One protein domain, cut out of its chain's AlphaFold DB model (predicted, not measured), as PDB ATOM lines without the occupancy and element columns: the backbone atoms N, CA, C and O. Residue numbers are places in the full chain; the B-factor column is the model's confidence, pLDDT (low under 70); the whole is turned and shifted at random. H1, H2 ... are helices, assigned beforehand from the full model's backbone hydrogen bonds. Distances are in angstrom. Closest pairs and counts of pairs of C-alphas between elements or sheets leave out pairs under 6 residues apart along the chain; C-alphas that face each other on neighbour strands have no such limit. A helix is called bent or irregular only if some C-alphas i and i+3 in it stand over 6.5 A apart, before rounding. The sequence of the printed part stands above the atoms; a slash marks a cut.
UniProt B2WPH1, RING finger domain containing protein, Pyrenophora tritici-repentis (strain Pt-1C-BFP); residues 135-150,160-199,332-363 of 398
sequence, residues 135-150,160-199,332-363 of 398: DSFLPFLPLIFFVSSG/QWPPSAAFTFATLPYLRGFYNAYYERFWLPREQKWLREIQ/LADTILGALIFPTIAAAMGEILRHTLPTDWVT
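This is residues 135 to 150, 160 to 199 and 332 to 363 of the 398 residues of the protein "RING finger domain containing protein" of Pyrenophora tritici-repentis (strain Pt-1C-BFP) (UniProt B2WPH1). Bent H4, with small H5 folded back at its end, lies apart from a curved line of H2 and H3, with H1 beside H2's first part. The printed part has 88 residues with five named helices, H1 to H5, all helix, and is only just loose, close to extended: radius of gyration of the C-alphas 18.1 A, spans 53 by 34 by 32 A.

H4, residues 332 to 356, is one helix by hydrogen bonds but bent: C-alphas 340 and 343 are 6.6 A apart. Residues 166 to 170 alone of H2, residues 165 to 186, touch H1, residues 141 to 148; the closest C-alphas, of Ala 170 and Pro 142, are 5.1 A apart. H2 is only just irregular: C-alphas 170 and 173 are 7.0 A apart. O i to N i+4 pairs within hydrogen-bond range number 16 of 18 in H2.

H2 measures 30.3 A; H3, residues 188 to 198, 15.1 A. C-alpha 141 is at (-84.492, -73.632, -0.746), C-alpha 362, ending H5, residues 359 to 362, at (-106.206, -70.470, -13.041).

Across the cuts, C-alphas 150 and 160 are 20.5 A apart, 199 and 332 29.3 A; 36 residues have pLDDT under 70.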
ATOM      1  N   ASP A 135     -87.952 -74.356   9.492       53.06
ATOM      2  CA  ASP A 135     -87.584 -72.939   9.344       53.06
ATOM      3  C   ASP A 135     -86.083 -72.735   9.081       53.06
ATOM      4  O   ASP A 135     -85.689 -71.788   8.399       53.06
ATOM      5  N   SER A 136     -85.235 -73.678   9.511       57.25
ATOM      6  CA  SER A 136     -83.788 -73.647   9.244       57.25
ATOM      7  C   SER A 136     -83.425 -73.885   7.769       57.25
ATOM      8  O   SER A 136     -82.332 -73.514   7.341       57.25
ATOM      9  N   PHE A 137     -84.321 -74.481   6.969       54.06
ATOM     10  CA  PHE A 137     -84.063 -74.811   5.558       54.06
ATOM     11  C   PHE A 137     -84.726 -73.851   4.558       54.06
ATOM     12  O   PHE A 137     -84.343 -73.835   3.384       54.06
ATOM     13  N   LEU A 138     -85.656 -73.002   5.010       58.94
ATOM     14  CA  LEU A 138     -86.314 -71.985   4.183       58.94
ATOM     15  C   LEU A 138     -85.356 -71.022   3.448       58.94
ATOM     16  O   LEU A 138     -85.615 -70.751   2.273       58.94
ATOM     17  N   PRO A 139     -84.238 -70.537   4.031       60.66
ATOM     18  CA  PRO A 139     -83.321 -69.653   3.304       60.66
ATOM     19  C   PRO A 139     -82.440 -70.387   2.277       60.66
ATOM     20  O   PRO A 139     -81.860 -69.747   1.401       60.66
ATOM     21  N   PHE A 140     -82.346 -71.719   2.344       56.97
ATOM     22  CA  PHE A 140     -81.511 -72.525   1.442       56.97
ATOM     23  C   PHE A 140     -82.282 -73.106   0.251       56.97
ATOM     24  O   PHE A 140     -81.670 -73.502  -0.741       56.97
ATOM     25  N   LEU A 141     -83.617 -73.120   0.312       61.94
ATOM     26  CA  LEU A 141     -84.492 -73.632  -0.746       61.94
ATOM     27  C   LEU A 141     -84.275 -72.951  -2.113       61.94
ATOM     28  O   LEU A 141     -84.128 -73.667  -3.106       61.94
ATOM     29  N   PRO A 142     -84.162 -71.609  -2.199       59.28
ATOM     30  CA  PRO A 142     -83.857 -70.934  -3.461       59.28
ATOM     31  C   PRO A 142     -82.483 -71.322  -4.021       59.28
ATOM     32  O   PRO A 142     -82.328 -71.463  -5.231       59.28
ATOM     33  N   LEU A 143     -81.492 -71.540  -3.152       59.66
ATOM     34  CA  LEU A 143     -80.127 -71.885  -3.551       59.66
ATOM     35  C   LEU A 143     -80.030 -73.332  -4.050       59.66
ATOM     36  O   LEU A 143     -79.406 -73.586  -5.076       59.66
ATOM     37  N   ILE A 144     -80.709 -74.271  -3.385       62.41
ATOM     38  CA  ILE A 144     -80.821 -75.662  -3.849       62.41
ATOM     39  C   ILE A 144     -81.598 -75.725  -5.168       62.41
ATOM     40  O   ILE A 144     -81.203 -76.469  -6.062       62.41
ATOM     41  N   PHE A 145     -82.652 -74.920  -5.328       60.50
ATOM     42  CA  PHE A 145     -83.403 -74.838  -6.579       60.50
ATOM     43  C   PHE A 145     -82.538 -74.310  -7.730       60.50
ATOM     44  O   PHE A 145     -82.428 -74.992  -8.743       60.50
ATOM     45  N   PHE A 146     -81.854 -73.173  -7.557       58.28
ATOM     46  CA  PHE A 146     -80.981 -72.591  -8.587       58.28
ATOM     47  C   PHE A 146     -79.778 -73.477  -8.948       58.28
ATOM     48  O   PHE A 146     -79.338 -73.475 -10.097       58.28
ATOM     49  N   VAL A 147     -79.240 -74.242  -7.991       57.06
ATOM     50  CA  VAL A 147     -78.137 -75.189  -8.235       57.06
ATOM     51  C   VAL A 147     -78.642 -76.485  -8.882       57.06
ATOM     52  O   VAL A 147     -77.993 -77.017  -9.782       57.06
ATOM     53  N   SER A 148     -79.810 -76.991  -8.475       53.75
ATOM     54  CA  SER A 148     -80.398 -78.214  -9.036       53.75
ATOM     55  C   SER A 148     -81.044 -77.997 -10.406       53.75
ATOM     56  O   SER A 148     -81.146 -78.950 -11.176       53.75
ATOM     57  N   SER A 149     -81.460 -76.773 -10.738       52.88
ATOM     58  CA  SER A 149     -81.978 -76.394 -12.058       52.88
ATOM     59  C   SER A 149     -80.866 -76.069 -13.065       52.88
ATOM     60  O   SER A 149     -81.123 -75.397 -14.059       52.88
ATOM     61  N   GLY A 150     -79.628 -76.518 -12.818       45.75
ATOM     62  CA  GLY A 150     -78.431 -76.278 -13.633       45.75
ATOM     63  C   GLY A 150     -78.422 -76.935 -15.024       45.75
ATOM     64  O   GLY A 150     -77.415 -77.517 -15.420       45.75
ATOM     65  N   GLN A 160     -95.251 -66.862 -17.717       57.59
ATOM     66  CA  GLN A 160     -96.473 -67.510 -18.095       57.59
ATOM     67  C   GLN A 160     -97.275 -67.577 -16.817       57.59
ATOM     68  O   GLN A 160     -96.921 -68.283 -15.881       57.59
ATOM     69  N   TRP A 161     -98.288 -66.727 -16.749       56.69
ATOM     70  CA  TRP A 161     -99.263 -66.770 -15.679       56.69
ATOM     71  C   TRP A 161    -100.116 -68.032 -15.878       56.69
ATOM     72  O   TRP A 161    -100.550 -68.263 -17.012       56.69
ATOM     73  N   PRO A 162    -100.354 -68.851 -14.839       58.94
ATOM     74  CA  PRO A 162     -99.951 -68.707 -13.432       58.94
ATOM     75  C   PRO A 162     -98.458 -68.988 -13.154       58.94
ATOM     76  O   PRO A 162     -97.875 -69.857 -13.802       58.94
ATOM     77  N   PRO A 163     -97.835 -68.291 -12.173       65.06
ATOM     78  CA  PRO A 163     -96.420 -68.465 -11.845       65.06
ATOM     79  C   PRO A 163     -96.098 -69.934 -11.559       65.06
ATOM     80  O   PRO A 163     -96.880 -70.635 -10.915       65.06
ATOM     81  N   SER A 164     -94.935 -70.405 -12.018       64.88
ATOM     82  CA  SER A 164     -94.531 -71.791 -11.782       64.88
ATOM     83  C   SER A 164     -94.490 -72.094 -10.280       64.88
ATOM     84  O   SER A 164     -94.042 -71.268  -9.480       64.88
ATOM     85  N   ALA A 165     -94.925 -73.295  -9.886       60.47
ATOM     86  CA  ALA A 165     -94.975 -73.698  -8.477       60.47
ATOM     87  C   ALA A 165     -93.611 -73.541  -7.775       60.47
ATOM     88  O   ALA A 165     -93.521 -73.138  -6.617       60.47
ATOM     89  N   ALA A 166     -92.517 -73.793  -8.494       59.84
ATOM     90  CA  ALA A 166     -91.172 -73.601  -7.968       59.84
ATOM     91  C   ALA A 166     -90.839 -72.124  -7.686       59.84
ATOM     92  O   ALA A 166     -90.215 -71.814  -6.671       59.84
ATOM     93  N   PHE A 167     -91.294 -71.203  -8.539       67.75
ATOM     94  CA  PHE A 167     -91.115 -69.769  -8.328       67.75
ATOM     95  C   PHE A 167     -91.928 -69.269  -7.129       67.75
ATOM     96  O   PHE A 167     -91.420 -68.490  -6.322       67.75
ATOM     97  N   THR A 168     -93.161 -69.754  -6.953       70.00
ATOM     98  CA  THR A 168     -93.962 -69.415  -5.769       70.00
ATOM     99  C   THR A 168     -93.305 -69.923  -4.487       70.00
ATOM    100  O   THR A 168     -93.207 -69.169  -3.525       70.00
ATOM    101  N   PHE A 169     -92.757 -71.146  -4.479       67.00
ATOM    102  CA  PHE A 169     -92.029 -71.667  -3.315       67.00
ATOM    103  C   PHE A 169     -90.752 -70.877  -3.002       67.00
ATOM    104  O   PHE A 169     -90.470 -70.614  -1.836       67.00
ATOM    105  N   ALA A 170     -90.003 -70.450  -4.022       67.56
ATOM    106  CA  ALA A 170     -88.793 -69.651  -3.831       67.56
ATOM    107  C   ALA A 170     -89.083 -68.215  -3.350       67.56
ATOM    108  O   ALA A 170     -88.267 -67.625  -2.644       67.56
ATOM    109  N   THR A 171     -90.232 -67.641  -3.719       72.94
ATOM    110  CA  THR A 171     -90.616 -66.261  -3.364       72.94
ATOM    111  C   THR A 171     -91.369 -66.151  -2.038       72.94
ATOM    112  O   THR A 171     -91.327 -65.096  -1.404       72.94
ATOM    113  N   LEU A 172     -91.999 -67.235  -1.575       74.31
ATOM    114  CA  LEU A 172     -92.749 -67.308  -0.319       74.31
ATOM    115  C   LEU A 172     -91.985 -66.781   0.916       74.31
ATOM    116  O   LEU A 172     -92.560 -65.951   1.626       74.31
ATOM    117  N   PRO A 173     -90.712 -67.156   1.186       69.88
ATOM    118  CA  PRO A 173     -90.005 -66.652   2.368       69.88
ATOM    119  C   PRO A 173     -89.779 -65.132   2.323       69.88
ATOM    120  O   PRO A 173     -89.858 -64.465   3.353       69.88
ATOM    121  N   TYR A 174     -89.572 -64.560   1.135       74.44
ATOM    122  CA  TYR A 174     -89.396 -63.115   0.964       74.44
ATOM    123  C   TYR A 174     -90.713 -62.354   1.106       74.44
ATOM    124  O   TYR A 174     -90.750 -61.308   1.755       74.44
ATOM    125  N   LEU A 175     -91.801 -62.888   0.541       75.75
ATOM    126  CA  LEU A 175     -93.137 -62.313   0.688       75.75
ATOM    127  C   LEU A 175     -93.559 -62.294   2.164       75.75
ATOM    128  O   LEU A 175     -94.080 -61.291   2.644       75.75
ATOM    129  N   ARG A 176     -93.271 -63.379   2.892       72.50
ATOM    130  CA  ARG A 176     -93.510 -63.488   4.334       72.50
ATOM    131  C   ARG A 176     -92.681 -62.479   5.122       72.50
ATOM    132  O   ARG A 176     -93.241 -61.755   5.932       72.50
ATOM    133  N   GLY A 177     -91.376 -62.386   4.860       74.19
ATOM    134  CA  GLY A 177     -90.512 -61.402   5.518       74.19
ATOM    135  C   GLY A 177     -90.988 -59.964   5.289       74.19
ATOM    136  O   GLY A 177     -91.032 -59.168   6.223       74.19
ATOM    137  N   PHE A 178     -91.427 -59.646   4.067       77.44
ATOM    138  CA  PHE A 178     -92.019 -58.348   3.749       77.44
ATOM    139  C   PHE A 178     -93.347 -58.112   4.482       77.44
ATOM    140  O   PHE A 178     -93.547 -57.032   5.034       77.44
ATOM    141  N   TYR A 179     -94.238 -59.107   4.514       79.25
ATOM    142  CA  TYR A 179     -95.507 -59.026   5.237       79.25
ATOM    143  C   TYR A 179     -95.290 -58.820   6.738       79.25
ATOM    144  O   TYR A 179     -95.874 -57.898   7.295       79.25
ATOM    145  N   ASN A 180     -94.411 -59.605   7.371       79.81
ATOM    146  CA  ASN A 180     -94.110 -59.489   8.800       79.81
ATOM    147  C   ASN A 180     -93.503 -58.120   9.123       79.81
ATOM    148  O   ASN A 180     -94.003 -57.419   9.996       79.81
ATOM    149  N   ALA A 181     -92.513 -57.672   8.342       80.25
ATOM    150  CA  ALA A 181     -91.925 -56.346   8.521       80.25
ATOM    151  C   ALA A 181     -92.960 -55.222   8.332       80.25
ATOM    152  O   ALA A 181     -92.945 -54.226   9.053       80.25
ATOM    153  N   TYR A 182     -93.875 -55.363   7.371       89.44
ATOM    154  CA  TYR A 182     -94.965 -54.412   7.162       89.44
ATOM    155  C   TYR A 182     -95.977 -54.435   8.318       89.44
ATOM    156  O   TYR A 182     -96.410 -53.376   8.783       89.44
ATOM    157  N   TYR A 183     -96.329 -55.622   8.807       84.44
ATOM    158  CA  TYR A 183     -97.246 -55.825   9.920       84.44
ATOM    159  C   TYR A 183     -96.698 -55.215  11.213       84.44
ATOM    160  O   TYR A 183     -97.352 -54.366  11.816       84.44
ATOM    161  N   GLU A 184     -95.464 -55.548  11.584       82.12
ATOM    162  CA  GLU A 184     -94.787 -55.010  12.769       82.12
ATOM    163  C   GLU A 184     -94.639 -53.487  12.706       82.12
ATOM    164  O   GLU A 184     -94.837 -52.783  13.696       82.12
ATOM    165  N   ARG A 185     -94.334 -52.945  11.521       88.81
ATOM    166  CA  ARG A 185     -94.145 -51.501  11.336       88.81
ATOM    167  C   ARG A 185     -95.451 -50.718  11.469       88.81
ATOM    168  O   ARG A 185     -95.444 -49.622  12.030       88.81
ATOM    169  N   PHE A 186     -96.545 -51.220  10.893       89.31
ATOM    170  CA  PHE A 186     -97.774 -50.438  10.717       89.31
ATOM    171  C   PHE A 186     -98.958 -50.914  11.557       89.31
ATOM    172  O   PHE A 186     -99.718 -50.075  12.046       89.31
ATOM    173  N   TRP A 187     -99.137 -52.225  11.704       88.25
ATOM    174  CA  TRP A 187    -100.325 -52.832  12.302       88.25
ATOM    175  C   TRP A 187    -100.139 -53.132  13.782       88.25
ATOM    176  O   TRP A 187    -101.006 -52.757  14.566       88.25
ATOM    177  N   LEU A 188     -98.983 -53.653  14.183       87.56
ATOM    178  CA  LEU A 188     -98.690 -53.999  15.576       87.56
ATOM    179  C   LEU A 188     -98.886 -52.808  16.545       87.56
ATOM    180  O   LEU A 188     -99.596 -52.958  17.541       87.56
ATOM    181  N   PRO A 189     -98.423 -51.571  16.251       87.69
ATOM    182  CA  PRO A 189     -98.667 -50.433  17.139       87.69
ATOM    183  C   PRO A 189    -100.136 -49.993  17.194       87.69
ATOM    184  O   PRO A 189    -100.527 -49.269  18.109       87.69
ATOM    185  N   ARG A 190    -100.942 -50.337  16.183       88.25
ATOM    186  CA  ARG A 190    -102.370 -49.989  16.109       88.25
ATOM    187  C   ARG A 190    -103.222 -51.034  16.806       88.25
ATOM    188  O   ARG A 190    -104.121 -50.665  17.550       88.25
ATOM    189  N   GLU A 191    -102.890 -52.300  16.616       90.12
ATOM    190  CA  GLU A 191    -103.494 -53.424  17.313       90.12
ATOM    191  C   GLU A 191    -103.265 -53.311  18.819       90.12
ATOM    192  O   GLU A 191    -104.222 -53.357  19.577       90.12
ATOM    193  N   GLN A 192    -102.040 -53.020  19.263       86.25
ATOM    194  CA  GLN A 192    -101.768 -52.809  20.688       86.25
ATOM    195  C   GLN A 192    -102.568 -51.642  21.279       86.25
ATOM    196  O   GLN A 192    -102.973 -51.701  22.436       86.25
ATOM    197  N   LYS A 193    -102.811 -50.573  20.511       87.12
ATOM    198  CA  LYS A 193    -103.674 -49.466  20.958       87.12
ATOM    199  C   LYS A 193    -105.130 -49.906  21.055       87.12
ATOM    200  O   LYS A 193    -105.765 -49.650  22.067       87.12
ATOM    201  N   TRP A 194    -105.616 -50.613  20.043       87.94
ATOM    202  CA  TRP A 194    -106.976 -51.131  19.995       87.94
ATOM    203  C   TRP A 194    -107.250 -52.156  21.108       87.94
ATOM    204  O   TRP A 194    -108.245 -52.047  21.814       87.94
ATOM    205  N   LEU A 195    -106.322 -53.084  21.353       84.00
ATOM    206  CA  LEU A 195    -106.400 -54.056  22.444       84.00
ATOM    207  C   LEU A 195    -106.324 -53.388  23.819       84.00
ATOM    208  O   LEU A 195    -107.069 -53.774  24.713       84.00
ATOM    209  N   ARG A 196    -105.488 -52.355  23.994       82.81
ATOM    210  CA  ARG A 196    -105.453 -51.559  25.236       82.81
ATOM    211  C   ARG A 196    -106.758 -50.809  25.498       82.81
ATOM    212  O   ARG A 196    -107.083 -50.559  26.653       82.81
ATOM    213  N   GLU A 197    -107.478 -50.426  24.448       85.81
ATOM    214  CA  GLU A 197    -108.781 -49.759  24.554       85.81
ATOM    215  C   GLU A 197    -109.931 -50.748  24.797       85.81
ATOM    216  O   GLU A 197    -110.911 -50.391  25.448       85.81
ATOM    217  N   ILE A 198    -109.814 -51.983  24.298       80.88
ATOM    218  CA  ILE A 198    -110.843 -53.025  24.425       80.88
ATOM    219  C   ILE A 198    -110.673 -53.871  25.679       80.88
ATOM    220  O   ILE A 198    -111.678 -54.373  26.175       80.88
ATOM    221  N   GLN A 199    -109.455 -54.025  26.215       75.94
ATOM    222  CA  GLN A 199    -109.262 -54.718  27.483       75.94
ATOM    223  C   GLN A 199    -110.031 -53.958  28.574       75.94
ATOM    224  O   GLN A 199    -109.644 -52.842  28.941       75.94
ATOM    225  N   LEU A 332     -98.808 -80.178  21.734       60.88
ATOM    226  CA  LEU A 332     -98.416 -81.124  20.691       60.88
ATOM    227  C   LEU A 332     -99.643 -81.646  19.919       60.88
ATOM    228  O   LEU A 332     -99.598 -81.750  18.692       60.88
ATOM    229  N   ALA A 333    -100.746 -81.931  20.617       68.44
ATOM    230  CA  ALA A 333    -102.003 -82.352  20.005       68.44
ATOM    231  C   ALA A 333    -102.607 -81.255  19.118       68.44
ATOM    232  O   ALA A 333    -102.976 -81.549  17.982       68.44
ATOM    233  N   ASP A 334    -102.609 -80.002  19.572       67.94
ATOM    234  CA  ASP A 334    -103.099 -78.862  18.791       67.94
ATOM    235  C   ASP A 334    -102.252 -78.653  17.533       67.94
ATOM    236  O   ASP A 334    -102.769 -78.459  16.428       67.94
ATOM    237  N   THR A 335    -100.930 -78.810  17.658       69.25
ATOM    238  CA  THR A 335    -100.006 -78.731  16.520       69.25
ATOM    239  C   THR A 335    -100.295 -79.816  15.479       69.25
ATOM    240  O   THR A 335    -100.364 -79.513  14.284       69.25
ATOM    241  N   ILE A 336    -100.490 -81.066  15.917       70.12
ATOM    242  CA  ILE A 336    -100.817 -82.202  15.039       70.12
ATOM    243  C   ILE A 336    -102.187 -81.999  14.384       70.12
ATOM    244  O   ILE A 336    -102.324 -82.187  13.174       70.12
ATOM    245  N   LEU A 337    -103.192 -81.594  15.159       73.12
ATOM    246  CA  LEU A 337    -104.557 -81.405  14.683       73.12
ATOM    247  C   LEU A 337    -104.615 -80.276  13.649       73.12
ATOM    248  O   LEU A 337    -105.160 -80.460  12.562       73.12
ATOM    249  N   GLY A 338    -103.944 -79.153  13.906       72.00
ATOM    250  CA  GLY A 338    -103.829 -78.081  12.925       72.00
ATOM    251  C   GLY A 338    -103.028 -78.481  11.674       72.00
ATOM    252  O   GLY A 338    -103.368 -78.038  10.576       72.00
ATOM    253  N   ALA A 339    -102.000 -79.333  11.794       74.00
ATOM    254  CA  ALA A 339    -101.242 -79.830  10.637       74.00
ATOM    255  C   ALA A 339    -102.106 -80.704   9.717       74.00
ATOM    256  O   ALA A 339    -101.989 -80.615   8.496       74.00
ATOM    257  N   LEU A 340    -102.983 -81.527  10.295       76.44
ATOM    258  CA  LEU A 340    -103.867 -82.422   9.547       76.44
ATOM    259  C   LEU A 340    -105.093 -81.709   8.962       76.44
ATOM    260  O   LEU A 340    -105.631 -82.163   7.954       76.44
ATOM    261  N   ILE A 341    -105.513 -80.584   9.545       79.56
ATOM    262  CA  ILE A 341    -106.596 -79.749   9.003       79.56
ATOM    263  C   ILE A 341    -106.085 -78.800   7.907       79.56
ATOM    264  O   ILE A 341    -106.837 -78.414   7.018       79.56
ATOM    265  N   PHE A 342    -104.800 -78.443   7.898       80.88
ATOM    266  CA  PHE A 342    -104.259 -77.513   6.903       80.88
ATOM    267  C   PHE A 342    -104.544 -77.904   5.433       80.88
ATOM    268  O   PHE A 342    -104.988 -77.031   4.684       80.88
ATOM    269  N   PRO A 343    -104.376 -79.170   4.998       81.12
ATOM    270  CA  PRO A 343    -104.686 -79.573   3.625       81.12
ATOM    271  C   PRO A 343    -106.145 -79.329   3.225       81.12
ATOM    272  O   PRO A 343    -106.401 -78.951   2.083       81.12
ATOM    273  N   THR A 344    -107.100 -79.490   4.149       81.38
ATOM    274  CA  THR A 344    -108.524 -79.268   3.850       81.38
ATOM    275  C   THR A 344    -108.829 -77.786   3.685       81.38
ATOM    276  O   THR A 344    -109.526 -77.409   2.743       81.38
ATOM    277  N   ILE A 345    -108.264 -76.937   4.548       81.06
ATOM    278  CA  ILE A 345    -108.398 -75.479   4.442       81.06
ATOM    279  C   ILE A 345    -107.749 -74.990   3.146       81.06
ATOM    280  O   ILE A 345    -108.350 -74.201   2.420       81.06
ATOM    281  N   ALA A 346    -106.548 -75.477   2.829       77.50
ATOM    282  CA  ALA A 346    -105.841 -75.117   1.607       77.50
ATOM    283  C   ALA A 346    -106.640 -75.508   0.354       77.50
ATOM    284  O   ALA A 346    -106.797 -74.683  -0.544       77.50
ATOM    285  N   ALA A 347    -107.203 -76.720   0.322       78.75
ATOM    286  CA  ALA A 347    -108.067 -77.173  -0.765       78.75
ATOM    287  C   ALA A 347    -109.331 -76.304  -0.895       78.75
ATOM    288  O   ALA A 347    -109.664 -75.858  -1.991       78.75
ATOM    289  N   ALA A 348    -109.995 -75.993   0.223       80.88
ATOM    290  CA  ALA A 348    -111.179 -75.136   0.230       80.88
ATOM    291  C   ALA A 348    -110.869 -73.722  -0.286       80.88
ATOM    292  O   ALA A 348    -111.593 -73.198  -1.131       80.88
ATOM    293  N   MET A 349    -109.768 -73.118   0.167       79.62
ATOM    294  CA  MET A 349    -109.322 -71.808  -0.315       79.62
ATOM    295  C   MET A 349    -108.928 -71.849  -1.794       79.62
ATOM    296  O   MET A 349    -109.224 -70.904  -2.523       79.62
ATOM    297  N   GLY A 350    -108.315 -72.941  -2.256       74.88
ATOM    298  CA  GLY A 350    -108.000 -73.164  -3.667       74.88
ATOM    299  C   GLY A 350    -109.248 -73.203  -4.551       74.88
ATOM    300  O   GLY A 350    -109.290 -72.531  -5.580       74.88
ATOM    301  N   GLU A 351    -110.298 -73.908  -4.122       81.12
ATOM    302  CA  GLU A 351    -111.574 -73.964  -4.850       81.12
ATOM    303  C   GLU A 351    -112.295 -72.604  -4.838       81.12
ATOM    304  O   GLU A 351    -112.830 -72.157  -5.853       81.12
ATOM    305  N   ILE A 352    -112.241 -71.878  -3.716       84.56
ATOM    306  CA  ILE A 352    -112.771 -70.508  -3.623       84.56
ATOM    307  C   ILE A 352    -112.018 -69.568  -4.575       84.56
ATOM    308  O   ILE A 352    -112.635 -68.763  -5.276       84.56
ATOM    309  N   LEU A 353    -110.689 -69.671  -4.650       79.81
ATOM    310  CA  LEU A 353    -109.874 -68.893  -5.586       79.81
ATOM    311  C   LEU A 353    -110.216 -69.236  -7.038       79.81
ATOM    312  O   LEU A 353    -110.385 -68.334  -7.856       79.81
ATOM    313  N   ARG A 354    -110.412 -70.520  -7.345       74.88
ATOM    314  CA  ARG A 354    -110.839 -70.974  -8.673       74.88
ATOM    315  C   ARG A 354    -112.185 -70.383  -9.092       74.88
ATOM    316  O   ARG A 354    -112.371 -70.083 -10.266       74.88
ATOM    317  N   HIS A 355    -113.107 -70.196  -8.150       81.38
ATOM    318  CA  HIS A 355    -114.412 -69.598  -8.427       81.38
ATOM    319  C   HIS A 355    -114.414 -68.065  -8.458       81.38
ATOM    320  O   HIS A 355    -115.315 -67.475  -9.052       81.38
ATOM    321  N   THR A 356    -113.438 -67.411  -7.826       84.75
ATOM    322  CA  THR A 356    -113.382 -65.942  -7.724       84.75
ATOM    323  C   THR A 356    -112.472 -65.291  -8.763       84.75
ATOM    324  O   THR A 356    -112.653 -64.112  -9.070       84.75
ATOM    325  N   LEU A 357    -111.522 -66.038  -9.335       77.94
ATOM    326  CA  LEU A 357    -110.594 -65.550 -10.354       77.94
ATOM    327  C   LEU A 357    -111.050 -65.921 -11.780       77.94
ATOM    328  O   LEU A 357    -111.689 -66.956 -11.978       77.94
ATOM    329  N   PRO A 358    -110.709 -65.107 -12.800       79.25
ATOM    330  CA  PRO A 358    -110.954 -65.451 -14.198       79.25
ATOM    331  C   PRO A 358    -110.290 -66.782 -14.577       79.25
ATOM    332  O   PRO A 358    -109.151 -67.044 -14.191       79.25
ATOM    333  N   THR A 359    -110.969 -67.604 -15.383       65.81
ATOM    334  CA  THR A 359    -110.472 -68.924 -15.818       65.81
ATOM    335  C   THR A 359    -109.101 -68.852 -16.485       65.81
ATOM    336  O   THR A 359    -108.276 -69.734 -16.269       65.81
ATOM    337  N   ASP A 360    -108.818 -67.753 -17.185       65.62
ATOM    338  CA  ASP A 360    -107.551 -67.502 -17.880       65.62
ATOM    339  C   ASP A 360    -106.344 -67.386 -16.932       65.62
ATOM    340  O   ASP A 360    -105.201 -67.471 -17.370       65.62
ATOM    341  N   TRP A 361    -106.582 -67.167 -15.636       65.88
ATOM    342  CA  TRP A 361    -105.541 -67.028 -14.615       65.88
ATOM    343  C   TRP A 361    -105.292 -68.334 -13.857       65.88
ATOM    344  O   TRP A 361    -104.224 -68.525 -13.282       65.88
ATOM    345  N   VAL A 362    -106.257 -69.251 -13.860       66.94
ATOM    346  CA  VAL A 362    -106.206 -70.470 -13.041       66.94
ATOM    347  C   VAL A 362    -105.914 -71.712 -13.885       66.94
ATOM    348  O   VAL A 362    -105.379 -72.691 -13.368       66.94
ATOM    349  N   THR A 363    -106.204 -71.693 -15.189       63.75
ATOM    350  CA  THR A 363    -105.908 -72.831 -16.066       63.75
ATOM    351  C   THR A 363    -104.501 -72.735 -16.653       63.75
ATOM    352  O   THR A 363    -104.210 -71.764 -17.356       63.75
TER     353      THR A 363